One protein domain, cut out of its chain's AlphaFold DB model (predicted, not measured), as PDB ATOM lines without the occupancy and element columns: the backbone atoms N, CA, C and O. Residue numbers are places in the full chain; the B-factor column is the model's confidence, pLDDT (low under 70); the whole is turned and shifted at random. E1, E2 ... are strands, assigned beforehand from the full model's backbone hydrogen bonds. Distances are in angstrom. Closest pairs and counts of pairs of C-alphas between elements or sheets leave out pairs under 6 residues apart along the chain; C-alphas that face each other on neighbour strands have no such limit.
ATOM      1  N   THR A   2     144.944 154.837 170.933       48.22
ATOM      2  CA  THR A   2     146.004 155.835 171.174       48.22
ATOM      3  C   THR A   2     145.822 156.438 172.561       48.22
ATOM      4  O   THR A   2     144.727 156.891 172.888       48.22
ATOM      5  N   THR A   3     146.855 156.394 173.401       56.41
ATOM      6  CA  THR A   3     146.855 157.014 174.736       56.41
ATOM      7  C   THR A   3     147.902 158.118 174.766       56.41
ATOM      8  O   THR A   3     149.079 157.847 174.558       56.41
ATOM      9  N   HIS A   4     147.474 159.349 175.031       53.72
ATOM     10  CA  HIS A   4     148.373 160.488 175.209       53.72
ATOM     11  C   HIS A   4     149.002 160.420 176.609       53.72
ATOM     12  O   HIS A   4     148.290 160.492 177.614       53.72
ATOM     13  N   LEU A   5     150.320 160.251 176.684       54.66
ATOM     14  CA  LEU A   5     151.105 160.278 177.918       54.66
ATOM     15  C   LEU A   5     151.963 161.556 177.956       54.66
ATOM     16  O   LEU A   5     152.256 162.125 176.907       54.66
ATOM     17  N   PRO A   6     152.446 162.001 179.135       45.53
ATOM     18  CA  PRO A   6     153.420 163.096 179.220       45.53
ATOM     19  C   PRO A   6     154.704 162.848 178.409       45.53
ATOM     20  O   PRO A   6     155.428 163.786 178.103       45.53
ATOM     21  N   SER A   7     154.979 161.586 178.074       49.31
ATOM     22  CA  SER A   7     156.100 161.136 177.254       49.31
ATOM     23  C   SER A   7     155.732 160.905 175.781       49.31
ATOM     24  O   SER A   7     156.472 160.197 175.109       49.31
ATOM     25  N   GLY A   8     154.597 161.411 175.285       67.25
ATOM     26  CA  GLY A   8     154.168 161.278 173.886       67.25
ATOM     27  C   GLY A   8     152.938 160.400 173.665       67.25
ATOM     28  O   GLY A   8     152.265 159.963 174.603       67.25
ATOM     29  N   ASP A   9     152.653 160.134 172.394       68.75
ATOM     30  CA  ASP A   9     151.504 159.356 171.958       68.75
ATOM     31  C   ASP A   9     151.875 157.876 171.926       68.75
ATOM     32  O   ASP A   9     152.674 157.414 171.105       68.75
ATOM     33  N   LEU A  10     151.267 157.109 172.829       61.75
ATOM     34  CA  LEU A  10     151.374 155.659 172.837       61.75
ATOM     35  C   LEU A  10     150.321 155.080 171.887       61.75
ATOM     36  O   LEU A  10     149.125 155.060 172.195       61.75
ATOM     37  N   GLY A  11     150.775 154.581 170.740       60.03
ATOM     38  CA  GLY A  11     149.986 153.765 169.829       60.03
ATOM     39  C   GLY A  11     150.099 152.297 170.224       60.03
ATOM     40  O   GLY A  11     151.068 151.620 169.888       60.03
ATOM     41  N   ALA A  12     149.102 151.777 170.939       55.53
ATOM     42  CA  ALA A  12     148.989 150.340 171.134       55.53
ATOM     43  C   ALA A  12     147.944 149.792 170.158       55.53
ATOM     44  O   ALA A  12     146.728 149.896 170.388       55.53
ATOM     45  N   ASP A  13     148.422 149.224 169.053       52.28
ATOM     46  CA  ASP A  13     147.605 148.379 168.189       52.28
ATOM     47  C   ASP A  13     147.475 147.015 168.859       52.28
ATOM     48  O   ASP A  13     148.237 146.072 168.650       52.28
ATOM     49  N   PHE A  14     146.492 146.950 169.753       43.62
ATOM     50  CA  PHE A  14     145.997 145.705 170.306       43.62
ATOM     51  C   PHE A  14     145.156 145.011 169.240       43.62
ATOM     52  O   PHE A  14     143.929 145.112 169.254       43.62
ATOM     53  N   ASP A  15     145.796 144.275 168.332       43.28
ATOM     54  CA  ASP A  15     145.080 143.225 167.611       43.28
ATOM     55  C   ASP A  15     144.918 142.012 168.542       43.28
ATOM     56  O   ASP A  15     145.576 140.982 168.436       43.28
ATOM     57  N   THR A  16     144.052 142.162 169.550       43.19
ATOM     58  CA  THR A  16     143.684 141.075 170.471       43.19
ATOM     59  C   THR A  16     142.751 140.058 169.818       43.19
ATOM     60  O   THR A  16     142.315 139.115 170.476       43.19
ATOM     61  N   ALA A  17     142.419 140.227 168.533       41.78
ATOM     62  CA  ALA A  17     141.579 139.308 167.784       41.78
ATOM     63  C   ALA A  17     142.399 138.209 167.091       41.78
ATOM     64  O   ALA A  17     141.952 137.641 166.093       41.78
ATOM     65  N   SER A  18     143.567 137.837 167.630       53.22
ATOM     66  CA  SER A  18     144.225 136.602 167.216       53.22
ATOM     67  C   SER A  18     143.364 135.416 167.666       53.22
ATOM     68  O   SER A  18     143.530 134.873 168.760       53.22
ATOM     69  N   PHE A  19     142.398 135.025 166.834       59.03
ATOM     70  CA  PHE A  19     141.641 133.798 167.024       59.03
ATOM     71  C   PHE A  19     142.634 132.643 166.988       59.03
ATOM     72  O   PHE A  19     143.183 132.296 165.939       59.03
ATOM     73  N   GLN A  20     142.923 132.078 168.154       66.50
ATOM     74  CA  GLN A  20     143.840 130.964 168.240       66.50
ATOM     75  C   GLN A  20     143.059 129.667 168.046       66.50
ATOM     76  O   GLN A  20     142.362 129.194 168.942       66.50
ATOM     77  N   VAL A  21     143.211 129.063 166.868       68.00
ATOM     78  CA  VAL A  21     142.754 127.692 166.639       68.00
ATOM     79  C   VAL A  21     143.721 126.757 167.360       68.00
ATOM     80  O   VAL A  21     144.841 126.530 166.902       68.00
ATOM     81  N   VAL A  22     143.308 126.233 168.512       70.31
ATOM     82  CA  VAL A  22     144.050 125.175 169.205       70.31
ATOM     83  C   VAL A  22     143.670 123.841 168.559       70.31
ATOM     84  O   VAL A  22     142.483 123.515 168.524       70.31
ATOM     85  N   PRO A  23     144.628 123.062 168.028       77.56
ATOM     86  CA  PRO A  23     144.305 121.767 167.452       77.56
ATOM     87  C   PRO A  23     143.722 120.824 168.515       77.56
ATOM     88  O   PRO A  23     144.192 120.776 169.654       77.56
ATOM     89  N   THR A  24     142.707 120.051 168.135       78.00
ATOM     90  CA  THR A  24     142.028 119.118 169.041       78.00
ATOM     91  C   THR A  24     142.906 117.904 169.342       78.00
ATOM     92  O   THR A  24     143.552 117.355 168.450       78.00
ATOM     93  N   SER A  25     142.899 117.452 170.597       86.50
ATOM     94  CA  SER A  25     143.513 116.175 170.974       86.50
ATOM     95  C   SER A  25     142.558 115.018 170.674       86.50
ATOM     96  O   SER A  25     141.368 115.098 170.970       86.50
ATOM     97  N   LEU A  26     143.077 113.927 170.120       89.69
ATOM     98  CA  LEU A  26     142.330 112.711 169.807       89.69
ATOM     99  C   LEU A  26     142.939 111.535 170.568       89.69
ATOM    100  O   LEU A  26     144.157 111.394 170.641       89.69
ATOM    101  N   THR A  27     142.105 110.667 171.131       90.56
ATOM    102  CA  THR A  27     142.554 109.403 171.719       90.56
ATOM    103  C   THR A  27     141.588 108.298 171.332       90.56
ATOM    104  O   THR A  27     140.397 108.385 171.610       90.56
ATOM    105  N   TYR A  28     142.113 107.257 170.695       91.12
ATOM    106  CA  TYR A  28     141.377 106.039 170.398       91.12
ATOM    107  C   TYR A  28     141.710 104.992 171.454       91.12
ATOM    108  O   TYR A  28     142.870 104.604 171.564       91.12
ATOM    109  N   VAL A  29     140.718 104.547 172.227       91.38
ATOM    110  CA  VAL A  29     140.899 103.555 173.297       91.38
ATOM    111  C   VAL A  29     140.346 102.206 172.851       91.38
ATOM    112  O   VAL A  29     139.207 102.101 172.405       91.38
ATOM    113  N   TYR A  30     141.146 101.165 173.029       91.88
ATOM    114  CA  TYR A  30     140.786  99.776 172.821       91.88
ATOM    115  C   TYR A  30     140.834  99.027 174.155       91.88
ATOM    116  O   TYR A  30     141.874  98.958 174.812       91.88
ATOM    117  N   SER A  31     139.699  98.467 174.570       89.94
ATOM    118  CA  SER A  31     139.633  97.587 175.738       89.94
ATOM    119  C   SER A  31     140.158  96.208 175.351       89.94
ATOM    120  O   SER A  31     139.607  95.560 174.465       89.94
ATOM    121  N   LEU A  32     141.209  95.749 176.027       88.75
ATOM    122  CA  LEU A  32     141.808  94.430 175.823       88.75
ATOM    123  C   LEU A  32     141.068  93.335 176.605       88.75
ATOM    124  O   LEU A  32     141.689  92.330 176.940       88.75
ATOM    125  N   GLN A  33     139.788  93.530 176.954       76.50
ATOM    126  CA  GLN A  33     139.013  92.539 177.707       76.50
ATOM    127  C   GLN A  33     139.230  91.148 177.107       76.50
ATOM    128  O   GLN A  33     138.828  90.860 175.979       76.50
ATOM    129  N   GLY A  34     139.922  90.304 177.878       55.84
ATOM    130  CA  GLY A  34     140.037  88.898 177.569       55.84
ATOM    131  C   GLY A  34     138.624  88.357 177.576       55.84
ATOM    132  O   GLY A  34     137.944  88.440 178.592       55.84
ATOM    133  N   VAL A  45     140.831  91.688 185.909       85.38
ATOM    134  CA  VAL A  45     141.863  92.671 185.568       85.38
ATOM    135  C   VAL A  45     141.468  93.322 184.247       85.38
ATOM    136  O   VAL A  45     141.387  92.652 183.217       85.38
ATOM    137  N   ARG A  46     141.219  94.634 184.260       90.75
ATOM    138  CA  ARG A  46     140.830  95.370 183.050       90.75
ATOM    139  C   ARG A  46     142.061  96.013 182.442       90.75
ATOM    140  O   ARG A  46     142.763  96.757 183.120       90.75
ATOM    141  N   GLN A  47     142.305  95.738 181.169       94.44
ATOM    142  CA  GLN A  47     143.408  96.321 180.416       94.44
ATOM    143  C   GLN A  47     142.865  97.153 179.262       94.44
ATOM    144  O   GLN A  47     141.879  96.780 178.625       94.44
ATOM    145  N   SER A  48     143.527  98.262 178.976       95.06
ATOM    146  CA  SER A  48     143.248  99.087 177.811       95.06
ATOM    147  C   SER A  48     144.542  99.499 177.128       95.06
ATOM    148  O   SER A  48     145.578  99.712 177.756       95.06
ATOM    149  N   MET A  49     144.470  99.605 175.811       97.00
ATOM    150  CA  MET A  49     145.467 100.274 174.993       97.00
ATOM    151  C   MET A  49     144.833 101.506 174.381       97.00
ATOM    152  O   MET A  49     143.634 101.526 174.121       97.00
ATOM    153  N   ALA A  50     145.625 102.535 174.139       96.06
ATOM    154  CA  ALA A  50     145.161 103.691 173.407       96.06
ATOM    155  C   ALA A  50     146.218 104.184 172.428       96.06
ATOM    156  O   ALA A  50     147.411 104.033 172.673       96.06
ATOM    157  N   LEU A  51     145.770 104.787 171.334       97.50
ATOM    158  CA  LEU A  51     146.608 105.588 170.452       97.50
ATOM    159  C   LEU A  51     146.147 107.037 170.570       97.50
ATOM    160  O   LEU A  51     144.976 107.336 170.329       97.50
ATOM    161  N   SER A  52     147.065 107.921 170.946       95.75
ATOM    162  CA  SER A  52     146.747 109.315 171.236       95.75
ATOM    163  C   SER A  52     147.545 110.265 170.354       95.75
ATOM    164  O   SER A  52     148.734 110.053 170.117       95.75
ATOM    165  N   VAL A  53     146.882 111.334 169.919       95.56
ATOM    166  CA  VAL A  53     147.471 112.556 169.369       95.56
ATOM    167  C   VAL A  53     147.054 113.683 170.305       95.56
ATOM    168  O   VAL A  53     145.890 114.072 170.334       95.56
ATOM    169  N   ILE A  54     147.986 114.168 171.117       94.38
ATOM    170  CA  ILE A  54     147.733 115.182 172.143       94.38
ATOM    171  C   ILE A  54     148.468 116.455 171.753       94.38
ATOM    172  O   ILE A  54     149.627 116.403 171.346       94.38
ATOM    173  N   VAL A  55     147.816 117.603 171.911       93.25
ATOM    174  CA  VAL A  55     148.431 118.916 171.687       93.25
ATOM    175  C   VAL A  55     148.523 119.648 173.022       93.25
ATOM    176  O   VAL A  55     147.640 120.435 173.354       93.25
ATOM    177  N   PRO A  56     149.546 119.357 173.852       88.69
ATOM    178  CA  PRO A  56     149.651 119.957 175.182       88.69
ATOM    179  C   PRO A  56     150.013 121.440 175.148       88.69
ATOM    180  O   PRO A  56     149.843 122.127 176.149       88.69
ATOM    181  N   GLN A  57     150.552 121.927 174.030       87.69
ATOM    182  CA  GLN A  57     150.911 123.324 173.869       87.69
ATOM    183  C   GLN A  57     150.544 123.780 172.465       87.69
ATOM    184  O   GLN A  57     151.043 123.246 171.477       87.69
ATOM    185  N   ALA A  58     149.699 124.797 172.410       88.62
ATOM    186  CA  ALA A  58     149.518 125.660 171.264       88.62
ATOM    187  C   ALA A  58     149.466 127.072 171.835       88.62
ATOM    188  O   ALA A  58     148.646 127.354 172.707       88.62
ATOM    189  N   GLN A  59     150.340 127.949 171.372       86.75
ATOM    190  CA  GLN A  59     150.371 129.348 171.765       86.75
ATOM    191  C   GLN A  59     150.614 130.176 170.515       86.75
ATOM    192  O   GLN A  59     151.525 129.875 169.743       86.75
ATOM    193  N   LYS A  60     149.796 131.204 170.325       86.81
ATOM    194  CA  LYS A  60     150.068 132.278 169.382       86.81
ATOM    195  C   LYS A  60     150.035 133.583 170.160       86.81
ATOM    196  O   LYS A  60     149.082 133.843 170.885       86.81
ATOM    197  N   PHE A  61     151.089 134.361 170.028       83.44
ATOM    198  CA  PHE A  61     151.224 135.686 170.595       83.44
ATOM    199  C   PHE A  61     151.646 136.609 169.462       83.44
ATOM    200  O   PHE A  61     152.567 136.281 168.725       83.44
ATOM    201  N   ASP A  62     150.958 137.723 169.306       85.06
ATOM    202  CA  ASP A  62     151.337 138.777 168.376       85.06
ATOM    203  C   ASP A  62     151.045 140.098 169.075       85.06
ATOM    204  O   ASP A  62     149.929 140.333 169.548       85.06
ATOM    205  N   LYS A  63     152.077 140.914 169.245       82.56
ATOM    206  CA  LYS A  63     151.957 142.214 169.884       82.56
ATOM    207  C   LYS A  63     152.894 143.186 169.213       82.56
ATOM    208  O   LYS A  63     154.094 142.941 169.125       82.56
ATOM    209  N   SER A  64     152.358 144.341 168.845       84.75
ATOM    210  CA  SER A  64     153.178 145.482 168.479       84.75
ATOM    211  C   SER A  64     152.802 146.708 169.297       84.75
ATOM    212  O   SER A  64     151.644 146.910 169.658       84.75
ATOM    213  N   VAL A  65     153.813 147.486 169.661       83.31
ATOM    214  CA  VAL A  65     153.682 148.746 170.388       83.31
ATOM    215  C   VAL A  65     154.531 149.754 169.646       83.31
ATOM    216  O   VAL A  65     155.704 149.483 169.389       83.31
ATOM    217  N   SER A  66     153.957 150.899 169.309       87.38
ATOM    218  CA  SER A  66     154.713 152.037 168.807       87.38
ATOM    219  C   SER A  66     154.535 153.238 169.723       87.38
ATOM    220  O   SER A  66     153.475 153.454 170.313       87.38
ATOM    221  N   THR A  67     155.600 154.015 169.860       85.00
ATOM    222  CA  THR A  67     155.589 155.271 170.608       85.00
ATOM    223  C   THR A  67     156.112 156.361 169.700       85.00
ATOM    224  O   THR A  67     157.181 156.205 169.110       85.00
ATOM    225  N   ASN A  68     155.350 157.445 169.600       88.56
ATOM    226  CA  ASN A  68     155.751 158.656 168.902       88.56
ATOM    227  C   ASN A  68     155.822 159.769 169.933       88.56
ATOM    228  O   ASN A  68     154.806 160.110 170.540       88.56
ATOM    229  N   THR A  69     156.993 160.352 170.112       84.69
ATOM    230  CA  THR A  69     157.163 161.487 171.008       84.69
ATOM    231  C   THR A  69     157.815 162.619 170.249       84.69
ATOM    232  O   THR A  69     158.864 162.422 169.651       84.69
ATOM    233  N   SER A  70     157.197 163.793 170.278       86.44
ATOM    234  CA  SER A  70     157.788 165.017 169.752       86.44
ATOM    235  C   SER A  70     158.237 165.935 170.882       86.44
ATOM    236  O   SER A  70     157.726 165.843 172.002       86.44
ATOM    237  N   ASP A  71     159.179 166.824 170.579       82.44
ATOM    238  CA  ASP A  71     159.636 167.895 171.475       82.44
ATOM    239  C   ASP A  71     160.178 167.418 172.843       82.44
ATOM    240  O   ASP A  71     160.112 168.137 173.851       82.44
ATOM    241  N   VAL A  72     160.753 166.211 172.920       78.88
ATOM    242  CA  VAL A  72     161.398 165.750 174.158       78.88
ATOM    243  C   VAL A  72     162.674 166.543 174.359       78.88
ATOM    244  O   VAL A  72     163.561 166.534 173.513       78.88
ATOM    245  N   THR A  73     162.792 167.226 175.495       78.81
ATOM    246  CA  THR A  73     164.019 167.956 175.830       78.81
ATOM    247  C   THR A  73     164.937 167.074 176.671       78.81
ATOM    248  O   THR A  73     164.681 166.855 177.855       78.81
ATOM    249  N   GLY A  74     166.024 166.585 176.075       75.81
ATOM    250  CA  GLY A  74     167.106 165.875 176.763       75.81
ATOM    251  C   GLY A  74     168.386 166.698 176.696       75.81
ATOM    252  O   GLY A  74     168.743 167.186 175.633       75.81
ATOM    253  N   GLN A  75     169.047 166.922 177.837       77.94
ATOM    254  CA  GLN A  75     170.272 167.741 177.927       77.94
ATOM    255  C   GLN A  75     170.183 169.134 177.253       77.94
ATOM    256  O   GLN A  75     171.191 169.704 176.849       77.94
ATOM    257  N   GLY A  76     168.980 169.709 177.147       80.25
ATOM    258  CA  GLY A  76     168.753 171.017 176.520       80.25
ATOM    259  C   GLY A  76     168.566 170.999 174.998       80.25
ATOM    260  O   GLY A  76     168.418 172.069 174.414       80.25
ATOM    261  N   VAL A  77     168.526 169.824 174.363       82.56
ATOM    262  CA  VAL A  77     168.207 169.653 172.938       82.56
ATOM    263  C   VAL A  77     166.817 169.034 172.809       82.56
ATOM    264  O   VAL A  77     166.504 168.062 173.498       82.56
ATOM    265  N   ALA A  78     165.979 169.617 171.950       85.44
ATOM    266  CA  ALA A  78     164.691 169.041 171.579       85.44
ATOM    267  C   ALA A  78     164.898 167.979 170.494       85.44
ATOM    268  O   ALA A  78     165.615 168.228 169.523       85.44
ATOM    269  N   PHE A  79     164.276 166.817 170.657       86.75
ATOM    270  CA  PHE A  79     164.305 165.754 169.661       86.75
ATOM    271  C   PHE A  79     162.943 165.074 169.525       86.75
ATOM    272  O   PHE A  79     162.177 164.971 170.490       86.75
ATOM    273  N   ASP A  80     162.684 164.588 168.316       88.81
ATOM    274  CA  ASP A  80     161.559 163.721 168.001       88.81
ATOM    275  C   ASP A  80     162.037 162.270 168.039       88.81
ATOM    276  O   ASP A  80     163.133 161.948 167.585       88.81
ATOM    277  N   TYR A  81     161.227 161.389 168.609       87.31
ATOM    278  CA  TYR A  81     161.558 159.992 168.841       87.31
ATOM    279  C   TYR A  81     160.408 159.098 168.390       87.31
ATOM    280  O   TYR A  81     159.279 159.201 168.879       87.31
ATOM    281  N   HIS A  82     160.709 158.181 167.480       90.50
ATOM    282  CA  HIS A  82     159.832 157.101 167.073       90.50
ATOM    283  C   HIS A  82     160.418 155.774 167.540       90.50
ATOM    284  O   HIS A  82     161.571 155.457 167.270       90.50
ATOM    285  N   SER A  83     159.612 154.952 168.200       89.44
ATOM    286  CA  SER A  83     159.987 153.571 168.483       89.44
ATOM    287  C   SER A  83     158.872 152.612 168.140       89.44
ATOM    288  O   SER A  83     157.689 152.930 168.264       89.44
ATOM    289  N   ARG A  84     159.252 151.405 167.735       90.12
ATOM    290  CA  ARG A  84     158.344 150.293 167.504       90.12
ATOM    291  C   ARG A  84     158.959 149.009 168.029       90.12
ATOM    292  O   ARG A  84     160.050 148.627 167.625       90.12
ATOM    293  N   ILE A  85     158.211 148.311 168.871       88.44
ATOM    294  CA  ILE A  85     158.482 146.934 169.272       88.44
ATOM    295  C   ILE A  85     157.413 146.057 168.628       88.44
ATOM    296  O   ILE A  85     156.225 146.361 168.712       88.44
ATOM    297  N   SER A  86     157.813 144.963 167.995       90.75
ATOM    298  CA  SER A  86     156.921 143.922 167.488       90.75
ATOM    299  C   SER A  86     157.420 142.562 167.942       90.75
ATOM    300  O   SER A  86     158.589 142.243 167.746       90.75
ATOM    301  N   LEU A  87     156.546 141.760 168.532       88.12
ATOM    302  CA  LEU A  87     156.850 140.415 168.983       88.12
ATOM    303  C   LEU A  87     155.733 139.480 168.528       88.12
ATOM    304  O   LEU A  87     154.603 139.570 168.999       88.12
ATOM    305  N   GLU A  88     156.080 138.560 167.646       90.94
ATOM    306  CA  GLU A  88     155.246 137.454 167.207       90.94
ATOM    307  C   GLU A  88     155.880 136.149 167.694       90.94
ATOM    308  O   GLU A  88     157.078 135.916 167.542       90.94
ATOM    309  N   MET A  89     155.085 135.270 168.289       90.12
ATOM    310  CA  MET A  89     155.505 133.942 168.699       90.12
ATOM    311  C   MET A  89     154.393 132.945 168.411       90.12
ATOM    312  O   MET A  89     153.262 133.090 168.864       90.12
ATOM    313  N   VAL A  90     154.735 131.877 167.709       92.12
ATOM    314  CA  VAL A  90     153.885 130.712 167.501       92.12
ATOM    315  C   VAL A  90     154.617 129.515 168.076       92.12
ATOM    316  O   VAL A  90     155.776 129.284 167.753       92.12
ATOM    317  N   ARG A  91     153.966 128.725 168.925       93.06
ATOM    318  CA  ARG A  91     154.521 127.472 169.436       93.06
ATOM    319  C   ARG A  91     153.440 126.413 169.476       93.06
ATOM    320  O   ARG A  91     152.446 126.577 170.174       93.06
ATOM    321  N   THR A  92     153.686 125.298 168.809       94.56
ATOM    322  CA  THR A  92     152.797 124.140 168.796       94.56
ATOM    323  C   THR A  92     153.603 122.883 169.065       94.56
ATOM    324  O   THR A  92     154.690 122.702 168.519       94.56
ATOM    325  N   ARG A  93     153.088 121.997 169.912       95.81
ATOM    326  CA  ARG A  93     153.729 120.717 170.207       95.81
ATOM    327  C   ARG A  93     152.707 119.596 170.178       95.81
ATOM    328  O   ARG A  93     151.664 119.703 170.811       95.81
ATOM    329  N   TYR A  94     153.048 118.518 169.486       96.62
ATOM    330  CA  TYR A  94     152.242 117.317 169.317       96.62
ATOM    331  C   TYR A  94     152.904 116.143 170.029       96.62
ATOM    332  O   TYR A  94     154.119 115.973 169.963       96.62
ATOM    333  N   PHE A  95     152.099 115.335 170.706       97.25
ATOM    334  CA  PHE A  95     152.487 114.102 171.377       97.25
ATOM    335  C   PHE A  95     151.709 112.973 170.718       97.25
ATOM    336  O   PHE A  95     150.486 112.916 170.833       97.25
ATOM    337  N   ILE A  96     152.408 112.099 170.005       98.12
ATOM    338  CA  ILE A  96     151.801 111.038 169.206       98.12
ATOM    339  C   ILE A  96     152.341 109.710 169.701       98.12
ATOM    340  O   ILE A  96     153.547 109.483 169.651       98.12
ATOM    341  N   GLY A  97     151.479 108.819 170.178       97.81
ATOM    342  CA  GLY A  97     151.969 107.508 170.574       97.81
ATOM    343  C   GLY A  97     151.000 106.624 171.339       97.81
ATOM    344  O   GLY A  97     149.876 107.033 171.661       97.81
ATOM    345  N   PRO A  98     151.426 105.375 171.585       98.25
ATOM    346  CA  PRO A  98     150.645 104.407 172.319       98.25
ATOM    347  C   PRO A  98     150.631 104.709 173.819       98.25
ATOM    348  O   PRO A  98     151.596 105.199 174.411       98.25
ATOM    349  N   SER A  99     149.525 104.330 174.443       98.25
ATOM    350  CA  SER A  99     149.341 104.283 175.886       98.25
ATOM    351  C   SER A  99     148.810 102.914 176.283       98.25
ATOM    352  O   SER A  99     148.051 102.293 175.543       98.25
ATOM    353  N   TRP A 100     149.187 102.454 177.464       98.19
ATOM    354  CA  TRP A 100     148.691 101.226 178.063       98.19
ATOM    355  C   TRP A 100     148.255 101.504 179.495       98.19
ATOM    356  O   TRP A 100     148.922 102.237 180.225       98.19
ATOM    357  N   GLY A 101     147.122 100.928 179.884       97.50
ATOM    358  CA  GLY A 101     146.568 101.038 181.222       97.50
ATOM    359  C   GLY A 101     146.073  99.689 181.719       97.50
ATOM    360  O   GLY A 101     145.512  98.895 180.964       97.50
ATOM    361  N   ILE A 102     146.259  99.445 183.010       96.50
ATOM    362  CA  ILE A 102     145.754  98.263 183.701       96.50
ATOM    363  C   ILE A 102     145.121  98.684 185.025       96.50
ATOM    364  O   ILE A 102     145.725  99.395 185.828       96.50
ATOM    365  N   ALA A 103     143.882  98.253 185.239       95.25
ATOM    366  CA  ALA A 103     143.153  98.429 186.483       95.25
ATOM    367  C   ALA A 103     143.147  97.111 187.266       95.25
ATOM    368  O   ALA A 103     142.602  96.094 186.826       95.25
ATOM    369  N   PHE A 104     143.770  97.157 188.438       91.56
ATOM    370  CA  PHE A 104     143.747  96.115 189.448       91.56
ATOM    371  C   PHE A 104     142.519  96.342 190.335       91.56
ATOM    372  O   PHE A 104     142.506  97.222 191.206       91.56
ATOM    373  N   ALA A 105     141.474  95.551 190.088       87.88
ATOM    374  CA  ALA A 105     140.150  95.740 190.680       87.88
ATOM    375  C   ALA A 105     139.572  97.149 190.406       87.88
ATOM    376  O   ALA A 105     140.042  97.893 189.546       87.88
ATOM    377  N   ASP A 106     138.534  97.534 191.148       88.44
ATOM    378  CA  ASP A 106     137.848  98.819 190.947       88.44
ATOM    379  C   ASP A 106     138.578 100.018 191.577       88.44
ATOM    380  O   ASP A 106     138.140 101.169 191.443       88.44
ATOM    381  N   ARG A 107     139.675  99.760 192.302       94.88
ATOM    382  CA  ARG A 107     140.301 100.741 193.198       94.88
ATOM    383  C   ARG A 107     141.678 101.207 192.776       94.88
ATOM    384  O   ARG A 107     142.065 102.288 193.203       94.88
ATOM    385  N   PHE A 108     142.426 100.437 192.001       96.75
ATOM    386  CA  PHE A 108     143.803 100.785 191.677       96.75
ATOM    387  C   PHE A 108     144.039 100.639 190.181       96.75
ATOM    388  O   PHE A 108     143.667  99.634 189.589       96.75
ATOM    389  N   ALA A 109     144.638 101.642 189.558       97.31
ATOM    390  CA  ALA A 109     145.001 101.598 188.154       97.31
ATOM    391  C   ALA A 109     146.394 102.177 187.957       97.31
ATOM    392  O   ALA A 109     146.784 103.124 188.640       97.31
ATOM    393  N   VAL A 110     147.131 101.613 187.011       98.25
ATOM    394  CA  VAL A 110     148.427 102.125 186.572       98.25
ATOM    395  C   VAL A 110     148.401 102.276 185.061       98.25
ATOM    396  O   VAL A 110     147.701 101.537 184.366       98.25
ATOM    397  N   GLY A 111     149.160 103.231 184.545       98.19
ATOM    398  CA  GLY A 111     149.278 103.438 183.112       98.19
ATOM    399  C   GLY A 111     150.621 104.022 182.725       98.19
ATOM    400  O   GLY A 111     151.298 104.659 183.535       98.19
ATOM    401  N   ALA A 112     151.000 103.790 181.477       98.56
ATOM    402  CA  ALA A 112     152.194 104.347 180.875       98.56
ATOM    403  C   ALA A 112     151.951 104.683 179.403       98.56
ATOM    404  O   ALA A 112     151.196 103.999 178.711       98.56
ATOM    405  N   SER A 113     152.627 105.718 178.927       98.56
ATOM    406  CA  SER A 113     152.533 106.212 177.560       98.56
ATOM    407  C   SER A 113     153.913 106.575 177.044       98.56
ATOM    408  O   SER A 113     154.691 107.220 177.750       98.56
ATOM    409  N   LEU A 114     154.193 106.197 175.802       98.56
ATOM    410  CA  LEU A 114     155.394 106.596 175.080       98.56
ATOM    411  C   LEU A 114     154.970 107.459 173.898       98.56
ATOM    412  O   LEU A 114     154.208 107.009 173.049       98.56
ATOM    413  N   PHE A 115     155.475 108.684 173.835       98.50
ATOM    414  CA  PHE A 115     155.124 109.642 172.798       98.50
ATOM    415  C   PHE A 115     156.328 109.974 171.931       98.50
ATOM    416  O   PHE A 115     157.395 110.290 172.453       98.50
ATOM    417  N   LEU A 116     156.118 109.985 170.619       98.50
ATOM    418  CA  LEU A 116     156.883 110.804 169.693       98.50
ATOM    419  C   LEU A 116     156.416 112.252 169.863       98.50
ATOM    420  O   LEU A 116     155.220 112.543 169.788       98.50
ATOM    421  N   VAL A 117     157.355 113.152 170.116       97.94
ATOM    422  CA  VAL A 117     157.095 114.577 170.296       97.94
ATOM    423  C   VAL A 117     157.506 115.301 169.027       97.94
ATOM    424  O   VAL A 117     158.649 115.172 168.604       97.94
ATOM    425  N   TYR A 118     156.585 116.055 168.434       97.50
ATOM    426  CA  TYR A 118     156.859 116.950 167.314       97.50
ATOM    427  C   TYR A 118     156.570 118.384 167.744       97.50
ATOM    428  O   TYR A 118     155.427 118.723 168.048       97.50
ATOM    429  N   GLY A 119     157.605 119.210 167.826       96.50
ATOM    430  CA  GLY A 119     157.507 120.620 168.174       96.50
ATOM    431  C   GLY A 119     157.761 121.510 166.967       96.50
ATOM    432  O   GLY A 119     158.688 121.284 166.195       96.50
ATOM    433  N   GLN A 120     156.959 122.557 166.836       96.12
ATOM    434  CA  GLN A 120     157.226 123.686 165.960       96.12
ATOM    435  C   GLN A 120     157.151 124.961 166.789       96.12
ATOM    436  O   GLN A 120     156.208 125.159 167.557       96.12
ATOM    437  N   SER A 121     158.123 125.846 166.634       94.62
ATOM    438  CA  SER A 121     158.018 127.198 167.160       94.62
ATOM    439  C   SER A 121     158.602 128.204 166.195       94.62
ATOM    440  O   SER A 121     159.703 127.994 165.714       94.62
ATOM    441  N   ALA A 122     157.904 129.299 165.955       94.06
ATOM    442  CA  ALA A 122     158.422 130.460 165.261       94.06
ATOM    443  C   ALA A 122     158.374 131.649 166.217       94.06
ATOM    444  O   ALA A 122     157.406 131.811 166.955       94.06
ATOM    445  N   ALA A 123     159.416 132.458 166.223       92.25
ATOM    446  CA  ALA A 123     159.474 133.722 166.923       92.25
ATOM    447  C   ALA A 123     159.983 134.774 165.943       92.25
ATOM    448  O   ALA A 123     160.955 134.538 165.226       92.25
ATOM    449  N   ARG A 124     159.317 135.922 165.906       92.75
ATOM    450  CA  ARG A 124     159.765 137.116 165.208       92.75
ATOM    451  C   ARG A 124     159.735 138.268 166.197       92.75
ATOM    452  O   ARG A 124     158.685 138.608 166.722       92.75
ATOM    453  N   GLY A 125     160.893 138.838 166.476       91.19
ATOM    454  CA  GLY A 125     161.061 140.037 167.279       91.19
ATOM    455  C   GLY A 125     161.580 141.157 166.396       91.19
ATOM    456  O   GLY A 125     162.405 140.927 165.519       91.19
ATOM    457  N   GLY A 126     161.097 142.365 166.614       90.81
ATOM    458  CA  GLY A 126     161.572 143.562 165.945       90.81
ATOM    459  C   GLY A 126     161.574 144.711 166.932       90.81
ATOM    460  O   GLY A 126     160.589 144.921 167.637       90.81
ATOM    461  N   PHE A 127     162.670 145.443 166.977       89.75
ATOM    462  CA  PHE A 127     162.807 146.705 167.670       89.75
ATOM    463  C   PHE A 127     163.356 147.712 166.676       89.75
ATOM    464  O   PHE A 127     164.401 147.484 166.078       89.75
ATOM    465  N   ASN A 128     162.632 148.800 166.470       91.75
ATOM    466  CA  ASN A 128     163.087 149.921 165.670       91.75
ATOM    467  C   ASN A 128     163.001 151.178 166.527       91.75
ATOM    468  O   ASN A 128     161.981 151.405 167.177       91.75
ATOM    469  N   VAL A 129     164.057 151.969 166.510       90.75
ATOM    470  CA  VAL A 129     164.132 153.301 167.085       90.75
ATOM    471  C   VAL A 129     164.661 154.236 166.018       90.75
ATOM    472  O   VAL A 129     165.673 153.941 165.394       90.75
ATOM    473  N   ASP A 130     163.996 155.367 165.860       92.12
ATOM    474  CA  ASP A 130     164.402 156.486 165.023       92.12
ATOM    475  C   ASP A 130     164.314 157.758 165.874       92.12
ATOM    476  O   ASP A 130     163.352 157.955 166.619       92.12
ATOM    477  N   ALA A 131     165.351 158.582 165.827       90.94
ATOM    478  CA  ALA A 131     165.434 159.837 166.549       90.94
ATOM    479  C   ALA A 131     165.901 160.944 165.607       90.94
ATOM    480  O   ALA A 131     166.873 160.781 164.867       90.94
ATOM    481  N   VAL A 132     165.226 162.089 165.673       92.81
ATOM    482  CA  VAL A 132     165.532 163.269 164.867       92.81
ATOM    483  C   VAL A 132     165.845 164.438 165.787       92.81
ATOM    484  O   VAL A 132     165.029 164.801 166.632       92.81
ATOM    485  N   TYR A 133     167.023 165.039 165.636       90.06
ATOM    486  CA  TYR A 133     167.461 166.172 166.458       90.06
ATOM    487  C   TYR A 133     168.328 167.154 165.663       90.06
ATOM    488  O   TYR A 133     168.950 166.760 164.678       90.06
ATOM    489  N   PRO A 134     168.384 168.441 166.045       91.38
ATOM    490  CA  PRO A 134     169.249 169.406 165.378       91.38
ATOM    491  C   PRO A 134     170.724 169.229 165.786       91.38
ATOM    492  O   PRO A 134     171.035 169.086 166.969       91.38
ATOM    493  N   ASP A 135     171.647 169.297 164.823       89.00
ATOM    494  CA  ASP A 135     173.086 169.432 165.081       89.00
ATOM    495  C   ASP A 135     173.458 170.851 165.565       89.00
ATOM    496  O   ASP A 135     172.623 171.752 165.679       89.00
ATOM    497  N   ALA A 136     174.752 171.086 165.811       88.31
ATOM    498  CA  ALA A 136     175.269 172.396 166.218       88.31
ATOM    499  C   ALA A 136     175.036 173.520 165.184       88.31
ATOM    500  O   ALA A 136     175.101 174.698 165.538       88.31
ATOM    501  N   ALA A 137     174.790 173.178 163.917       92.06
ATOM    502  CA  ALA A 137     174.465 174.112 162.844       92.06
ATOM    503  C   ALA A 137     172.945 174.248 162.612       92.06
ATOM    504  O   ALA A 137     172.529 175.037 161.762       92.06
ATOM    505  N   GLY A 138     172.118 173.523 163.373       90.31
ATOM    506  CA  GLY A 138     170.664 173.496 163.245       90.31
ATOM    507  C   GLY A 138     170.136 172.585 162.133       90.31
ATOM    508  O   GLY A 138     168.948 172.657 161.823       90.31
ATOM    509  N   ASN A 139     170.972 171.743 161.518       92.56
ATOM    510  CA  ASN A 139     170.515 170.747 160.547       92.56
ATOM    511  C   ASN A 139     169.919 169.540 161.272       92.56
ATOM    512  O   ASN A 139     170.445 169.116 162.296       92.56
ATOM    513  N   ALA A 140     168.868 168.940 160.715       90.88
ATOM    514  CA  ALA A 140     168.318 167.701 161.251       90.88
ATOM    515  C   ALA A 140     169.300 166.531 161.056       90.88
ATOM    516  O   ALA A 140     169.726 166.236 159.937       90.88
ATOM    517  N   VAL A 141     169.627 165.858 162.154       90.94
ATOM    518  CA  VAL A 141     170.355 164.591 162.217       90.94
ATOM    519  C   VAL A 141     169.345 163.486 162.473       90.94
ATOM    520  O   VAL A 141     168.437 163.653 163.285       90.94
ATOM    521  N   HIS A 142     169.512 162.374 161.763       91.81
ATOM    522  CA  HIS A 142     168.691 161.180 161.901       91.81
ATOM    523  C   HIS A 142     169.556 160.055 162.448       91.81
ATOM    524  O   HIS A 142     170.457 159.586 161.748       91.81
ATOM    525  N   ASP A 143     169.239 159.617 163.658       90.56
ATOM    526  CA  ASP A 143     169.817 158.419 164.242       90.56
ATOM    527  C   ASP A 143     168.775 157.311 164.249       90.56
ATOM    528  O   ASP A 143     167.616 157.539 164.595       90.56
ATOM    529  N   PHE A 144     169.182 156.097 163.900       90.94
ATOM    530  CA  PHE A 144     168.303 154.942 163.997       90.94
ATOM    531  C   PHE A 144     169.036 153.712 164.515       90.94
ATOM    532  O   PHE A 144     170.239 153.534 164.311       90.94
ATOM    533  N   ALA A 145     168.273 152.834 165.150       89.19
ATOM    534  CA  ALA A 145     168.691 151.503 165.544       89.19
ATOM    535  C   ALA A 145     167.557 150.520 165.248       89.19
ATOM    536  O   ALA A 145     166.424 150.688 165.695       89.19
ATOM    537  N   LEU A 146     167.876 149.478 164.494       91.19
ATOM    538  CA  LEU A 146     166.974 148.418 164.088       91.19
ATOM    539  C   LEU A 146     167.572 147.084 164.520       91.19
ATOM    540  O   LEU A 146     168.676 146.738 164.115       91.19
ATOM    541  N   VAL A 147     166.809 146.316 165.283       90.50
ATOM    542  CA  VAL A 147     167.104 144.927 165.624       90.50
ATOM    543  C   VAL A 147     165.906 144.096 165.197       90.50
ATOM    544  O   VAL A 147     164.822 144.228 165.757       90.50
ATOM    545  N   GLU A 148     166.075 143.236 164.204       93.06
ATOM    546  CA  GLU A 148     165.064 142.264 163.800       93.06
ATOM    547  C   GLU A 148     165.623 140.859 163.974       93.06
ATOM    548  O   GLU A 148     166.701 140.537 163.497       93.06
ATOM    549  N   SER A 149     164.873 139.991 164.635       91.88
ATOM    550  CA  SER A 149     165.217 138.590 164.793       91.88
ATOM    551  C   SER A 149     164.040 137.747 164.353       91.88
ATOM    552  O   SER A 149     162.915 137.936 164.813       91.88
ATOM    553  N   ARG A 150     164.282 136.793 163.460       94.50
ATOM    554  CA  ARG A 150     163.321 135.741 163.144       94.50
ATOM    555  C   ARG A 150     163.986 134.396 163.344       94.50
ATOM    556  O   ARG A 150     165.072 134.146 162.832       94.50
ATOM    557  N   ALA A 151     163.309 133.511 164.054       93.31
ATOM    558  CA  ALA A 151     163.758 132.154 164.280       93.31
ATOM    559  C   ALA A 151     162.570 131.205 164.184       93.31
ATOM    560  O   ALA A 151     161.555 131.385 164.849       93.31
ATOM    561  N   ALA A 152     162.701 130.164 163.376       95.19
ATOM    562  CA  ALA A 152     161.817 129.021 163.345       95.19
ATOM    563  C   ALA A 152     162.599 127.790 163.804       95.19
ATOM    564  O   ALA A 152     163.720 127.540 163.376       95.19
ATOM    565  N   MET A 153     162.001 127.005 164.684       94.62
ATOM    566  CA  MET A 153     162.545 125.770 165.210       94.62
ATOM    567  C   MET A 153     161.545 124.649 164.964       94.62
ATOM    568  O   MET A 153     160.353 124.786 165.236       94.62
ATOM    569  N   THR A 154     162.048 123.526 164.469       96.06
ATOM    570  CA  THR A 154     161.320 122.261 164.400       96.06
ATOM    571  C   THR A 154     162.088 121.222 165.201       96.06
ATOM    572  O   THR A 154     163.265 120.996 164.925       96.06
ATOM    573  N   ASP A 155     161.436 120.587 166.173       95.62
ATOM    574  CA  ASP A 155     162.018 119.534 167.002       95.62
ATOM    575  C   ASP A 155     161.262 118.202 166.872       95.62
ATOM    576  O   ASP A 155     160.038 118.168 166.737       95.62
ATOM    577  N   GLY A 182     161.960 114.632 178.754       96.62
ATOM    578  CA  GLY A 182     161.831 114.324 177.336       96.62
ATOM    579  C   GLY A 182     163.178 114.512 176.654       96.62
ATOM    580  O   GLY A 182     163.967 115.370 177.058       96.62
ATOM    581  N   VAL A 183     163.437 113.742 175.607       97.06
ATOM    582  CA  VAL A 183     164.663 113.849 174.809       97.06
ATOM    583  C   VAL A 183     164.321 114.296 173.400       97.06
ATOM    584  O   VAL A 183     163.307 113.870 172.860       97.06
ATOM    585  N   TRP A 184     165.143 115.144 172.792       96.00
ATOM    586  CA  TRP A 184     165.080 115.436 171.361       96.00
ATOM    587  C   TRP A 184     166.216 114.704 170.652       96.00
ATOM    588  O   TRP A 184     167.305 114.570 171.214       96.00
ATOM    589  N   PHE A 185     165.949 114.226 169.438       96.94
ATOM    590  CA  PHE A 185     166.951 113.595 168.570       96.94
ATOM    591  C   PHE A 185     167.139 114.326 167.226       96.94
ATOM    592  O   PHE A 185     168.099 114.073 166.499       96.94
ATOM    593  N   TYR A 186     166.230 115.252 166.901       96.75
ATOM    594  CA  TYR A 186     166.336 116.150 165.755       96.75
ATOM    595  C   TYR A 186     165.830 117.544 166.146       96.75
ATOM    596  O   TYR A 186     164.792 117.667 166.796       96.75
ATOM    597  N   ARG A 187     166.560 118.591 165.765       95.25
ATOM    598  CA  ARG A 187     166.219 119.994 166.002       95.25
ATOM    599  C   ARG A 187     166.801 120.872 164.900       95.25
ATOM    600  O   ARG A 187     167.975 121.215 164.942       95.25
ATOM    601  N   ALA A 188     165.973 121.283 163.951       94.75
ATOM    602  CA  ALA A 188     166.359 122.262 162.942       94.75
ATOM    603  C   ALA A 188     165.962 123.664 163.408       94.75
ATOM    604  O   ALA A 188     164.804 123.877 163.766       94.75
ATOM    605  N   VAL A 189     166.909 124.601 163.385       93.38
ATOM    606  CA  VAL A 189     166.664 126.028 163.608       93.38
ATOM    607  C   VAL A 189     166.992 126.750 162.308       93.38
ATOM    608  O   VAL A 189     168.079 126.573 161.767       93.38
ATOM    609  N   THR A 190     166.051 127.525 161.788       94.44
ATOM    610  CA  THR A 190     166.242 128.411 160.638       94.44
ATOM    611  C   THR A 190     165.878 129.822 161.053       94.44
ATOM    612  O   THR A 190     165.011 130.022 161.899       94.44
ATOM    613  N   GLY A 191     166.537 130.825 160.495       92.38
ATOM    614  CA  GLY A 191     166.301 132.195 160.914       92.38
ATOM    615  C   GLY A 191     167.469 133.096 160.592       92.38
ATOM    616  O   GLY A 191     168.462 132.647 160.031       92.38
ATOM    617  N   ASN A 192     167.334 134.354 160.970       93.44
ATOM    618  CA  ASN A 192     168.429 135.306 160.993       93.44
ATOM    619  C   ASN A 192     168.114 136.413 162.003       93.44
ATOM    620  O   ASN A 192     166.949 136.678 162.314       93.44
ATOM    621  N   SER A 193     169.169 137.028 162.517       92.06
ATOM    622  CA  SER A 193     169.109 138.216 163.353       92.06
ATOM    623  C   SER A 193     169.863 139.326 162.642       92.06
ATOM    624  O   SER A 193     171.064 139.206 162.429       92.06
ATOM    625  N   MET A 194     169.148 140.382 162.279       93.69
ATOM    626  CA  MET A 194     169.666 141.571 161.625       93.69
ATOM    627  C   MET A 194     169.723 142.714 162.635       93.69
ATOM    628  O   MET A 194     168.721 143.047 163.264       93.69
ATOM    629  N   GLU A 195     170.881 143.342 162.745       91.31
ATOM    630  CA  GLU A 195     171.089 144.571 163.498       91.31
ATOM    631  C   GLU A 195     171.640 145.633 162.548       91.31
ATOM    632  O   GLU A 195     172.601 145.388 161.818       91.31
ATOM    633  N   ALA A 196     171.016 146.805 162.524       91.75
ATOM    634  CA  ALA A 196     171.450 147.942 161.732       91.75
ATOM    635  C   ALA A 196     171.325 149.215 162.561       91.75
ATOM    636  O   ALA A 196     170.269 149.481 163.129       91.75
ATOM    637  N   SER A 197     172.375 150.025 162.603       90.56
ATOM    638  CA  SER A 197     172.337 151.315 163.281       90.56
ATOM    639  C   SER A 197     173.087 152.384 162.500       90.56
ATOM    640  O   SER A 197     174.079 152.114 161.815       90.56
ATOM    641  N   ALA A 198     172.594 153.611 162.605       89.69
ATOM    642  CA  ALA A 198     173.334 154.816 162.279       89.69
ATOM    643  C   ALA A 198     173.178 155.757 163.470       89.69
ATOM    644  O   ALA A 198     172.072 156.220 163.728       89.69
ATOM    645  N   VAL A 199     174.259 155.973 164.217       82.62
ATOM    646  CA  VAL A 199     174.277 156.873 165.375       82.62
ATOM    647  C   VAL A 199     175.427 157.851 165.177       82.62
ATOM    648  O   VAL A 199     176.598 157.464 165.123       82.62
ATOM    649  N   GLY A 200     175.096 159.125 164.976       82.56
ATOM    650  CA  GLY A 200     176.057 160.141 164.566       82.56
ATOM    651  C   GLY A 200     176.674 159.824 163.196       82.56
ATOM    652  O   GLY A 200     175.998 159.848 162.169       82.56
ATOM    653  N   GLN A 201     177.984 159.555 163.156       76.12
ATOM    654  CA  GLN A 201     178.683 159.163 161.919       76.12
ATOM    655  C   GLN A 201     178.979 157.663 161.821       76.12
ATOM    656  O   GLN A 201     179.378 157.191 160.752       76.12
ATOM    657  N   GLU A 202     178.783 156.908 162.901       83.81
ATOM    658  CA  GLU A 202     179.038 155.474 162.902       83.81
ATOM    659  C   GLU A 202     177.853 154.730 162.297       83.81
ATOM    660  O   GLU A 202     176.689 155.012 162.584       83.81
ATOM    661  N   ARG A 203     178.162 153.776 161.418       89.88
ATOM    662  CA  ARG A 203     177.178 152.902 160.784       89.88
ATOM    663  C   ARG A 203     177.604 151.471 161.022       89.88
ATOM    664  O   ARG A 203     178.702 151.090 160.614       89.88
ATOM    665  N   ALA A 204     176.736 150.693 161.645       89.00
ATOM    666  CA  ALA A 204     176.966 149.280 161.883       89.00
ATOM    667  C   ALA A 204     175.861 148.457 161.223       89.00
ATOM    668  O   ALA A 204     174.694 148.848 161.188       89.00
ATOM    669  N   PHE A 205     176.255 147.311 160.679       93.38
ATOM    670  CA  PHE A 205     175.343 146.303 160.169       93.38
ATOM    671  C   PHE A 205     175.888 144.927 160.534       93.38
ATOM    672  O   PHE A 205     177.060 144.637 160.286       93.38
ATOM    673  N   SER A 206     175.034 144.085 161.100       92.25
ATOM    674  CA  SER A 206     175.327 142.694 161.412       92.25
ATOM    675  C   SER A 206     174.142 141.838 160.990       92.25
ATOM    676  O   SER A 206     172.995 142.170 161.282       92.25
ATOM    677  N   ASP A 207     174.415 140.732 160.308       93.44
ATOM    678  CA  ASP A 207     173.427 139.694 160.022       93.44
ATOM    679  C   ASP A 207     174.004 138.368 160.502       93.44
ATOM    680  O   ASP A 207     175.079 137.942 160.072       93.44
ATOM    681  N   THR A 208     173.325 137.756 161.462       90.69
ATOM    682  CA  THR A 208     173.761 136.514 162.090       90.69
ATOM    683  C   THR A 208     172.739 135.428 161.817       90.69
ATOM    684  O   THR A 208     171.588 135.502 162.254       90.69
ATOM    685  N   GLU A 209     173.176 134.377 161.135       90.19
ATOM    686  CA  GLU A 209     172.384 133.166 160.958       90.19
ATOM    687  C   GLU A 209     172.662 132.175 162.101       90.19
ATOM    688  O   GLU A 209     173.817 131.985 162.500       90.19
ATOM    689  N   PRO A 210     171.630 131.501 162.640       82.88
ATOM    690  CA  PRO A 210     171.836 130.443 163.610       82.88
ATOM    691  C   PRO A 210     172.574 129.267 162.957       82.88
ATOM    692  O   PRO A 210     172.058 128.616 162.050       82.88
ATOM    693  N   ALA A 211     173.768 128.950 163.458       75.81
ATOM    694  CA  ALA A 211     174.520 127.766 163.054       75.81
ATOM    695  C   ALA A 211     174.230 126.588 164.001       75.81
ATOM    696  O   ALA A 211     174.352 126.710 165.221       75.81
ATOM    697  N   GLY A 212     173.886 125.415 163.459       77.25
ATOM    698  CA  GLY A 212     173.682 124.211 164.266       77.25
ATOM    699  C   GLY A 212     173.484 122.938 163.444       77.25
ATOM    700  O   GLY A 212     172.928 122.966 162.350       77.25
ATOM    701  N   SER A 213     173.932 121.801 163.985       81.12
ATOM    702  CA  SER A 213     173.593 120.487 163.427       81.12
ATOM    703  C   SER A 213     172.136 120.157 163.756       81.12
ATOM    704  O   SER A 213     171.778 120.197 164.938       81.12
ATOM    705  N   PRO A 214     171.311 119.756 162.770       89.25
ATOM    706  CA  PRO A 214     169.933 119.372 163.033       89.25
ATOM    707  C   PRO A 214     169.816 118.043 163.784       89.25
ATOM    708  O   PRO A 214     168.764 117.746 164.337       89.25
ATOM    709  N   TRP A 215     170.881 117.241 163.831       93.50
ATOM    710  CA  TRP A 215     170.920 115.970 164.552       93.50
ATOM    711  C   TRP A 215     171.762 116.091 165.817       93.50
ATOM    712  O   TRP A 215     172.856 116.661 165.803       93.50
ATOM    713  N   GLY A 216     171.265 115.508 166.900       92.31
ATOM    714  CA  GLY A 216     171.925 115.471 168.200       92.31
ATOM    715  C   GLY A 216     171.027 114.790 169.220       92.31
ATOM    716  O   GLY A 216     169.889 114.489 168.906       92.31
ATOM    717  N   LEU A 217     171.522 114.535 170.428       93.31
ATOM    718  CA  LEU A 217     170.701 114.037 171.529       93.31
ATOM    719  C   LEU A 217     170.782 115.038 172.676       93.31
ATOM    720  O   LEU A 217     171.878 115.370 173.132       93.31
ATOM    721  N   GLY A 218     169.636 115.505 173.155       92.62
ATOM    722  CA  GLY A 218     169.588 116.413 174.292       92.62
ATOM    723  C   GLY A 218     168.253 116.374 175.013       92.62
ATOM    724  O   GLY A 218     167.287 115.760 174.564       92.62
ATOM    725  N   MET A 219     168.199 117.032 176.164       94.31
ATOM    726  CA  MET A 219     166.984 117.129 176.963       94.31
ATOM    727  C   MET A 219     166.058 118.199 176.364       94.31
ATOM    728  O   MET A 219     166.494 119.293 176.021       94.31
ATOM    729  N   ALA A 220     164.786 117.860 176.174       92.38
ATOM    730  CA  ALA A 220     163.764 118.721 175.571       92.38
ATOM    731  C   ALA A 220     162.802 119.306 176.611       92.38
ATOM    732  O   ALA A 220     162.311 120.425 176.455       92.38
ATOM    733  N   THR A 221     162.508 118.543 177.663       94.06
ATOM    734  CA  THR A 221     161.650 118.971 178.771       94.06
ATOM    735  C   THR A 221     162.246 118.511 180.095       94.06
ATOM    736  O   THR A 221     162.877 117.452 180.126       94.06
TER     737      THR A 221
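Overview. This is residues 2 to 34, 45 to 155 and 182 to 221 of the 378 residues of an uncharacterized protein of Deltaproteobacteria bacterium (UniProt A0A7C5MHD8). One twisted sheet makes a long, narrow slab in a single layer, with the very long strands E4, E5 and E6 side by side and the shorter E7 and E8 continuing it beyond E6. Toward one end the slab turns out of its plane, where E5, E6 and E8 bend; the small hairpin of E1 and E2 is on the edge beside E4 near the other end, with E3 farther along that edge, and E9 and E10 are on the opposite edge beside E8. The printed part has 184 residues with ten named strands, E1 to E10 in chain order, and no named helix: the class is all strand. The sheet is branched, and each of its neighbour pairs is antiparallel. The whole is extended, with a radius of gyration of the C-alphas of 26.1 A and spans of 93 by 40 by 23 A.

Arrangement. E4, residues 46 to 74, E5, residues 77 to 104, E6, residues 108 to 134, and E7, residues 140 to 155, form a meander, each strand the antiparallel neighbour of the one before. E4 and E5, a hairpin, run at 174 degrees; C-alphas 64 and 86 face each other at 4.2 A, and N 65 and O 85 are within hydrogen-bond range at 2.8 A. E5 and E6, also a hairpin, stand at 174 degrees, with N 90 and O 122 at 2.8 A. E5 bends by 60 degrees at residue 98 and E6 by 62 degrees at residue 114; C-alphas 99 and 113 face each other at 4.1 A. E4 bends by 92 degrees at residue 71. In the hairpin of E6 and E7, at 167 degrees, N 153 and O 121 are 2.7 A apart. E8, residues 182 to 199, lies on the other side of E7 from E6, antiparallel to E7 at 172 degrees, with N 152 and O 190 at 2.7 A. E8 bends by 83 degrees at residue 185, and its pairing is staggered. E9, residues 202 to 208, and E10, residues 215 to 221, lie on one side of E8, beside residues 192 to 199 and 182 to 186. E9 forms a hairpin with E8, with N 195 and O 206 at 2.8 A; between E8 and E10, N 184 and O 218 are 2.8 A apart. E2, residues 8 to 11, and E3, residues 26 to 31, lie on one side of E4, with E5 on the other side. Between the antiparallel neighbours E2 and E4, N 9 and O 68 are within hydrogen-bond range at 2.8 A, and between the antiparallel neighbours E3 and E4, N 30 and O 49 are within hydrogen-bond range at 2.7 A. E1, residues 2 to 5, forms a hairpin with E2, with N 3 and O 10 at 2.9 A. E1 and E3 are apart, as are E9 and E10.

Along the chain. E4 measures 75.5 A from C-alpha 46 at (140.830, 95.370, 183.050) to C-alpha 74 at (167.106, 165.875, 176.763). E5 measures 79.2 A, E6 77.8 A, E7 48.9 A and E8 45.9 A. E9 is 19.7 A long, E10 17.2 A and E3 16.5 A; E1 and E2 have four residues each. E1 begins at C-alpha 2, (146.004, 155.835, 171.174), and E10 ends at C-alpha 221, (161.650, 118.971, 178.771).

Size, cuts and confidence. The C-alphas farthest apart, those of Gly 34 and Ala 137, are 93.1 A apart. Residues 35 to 44 are not printed, with 9.0 A between C-alphas 34 and 45; residues 156 to 181 are not printed, with 11.6 A between C-alphas 155 and 182. Of the links that are printed whole, E2 to E3, residues 12 to 25, is long. The mean pLDDT of the printed part is 86.6; residues 2 to 21 and residue 34 are under 70.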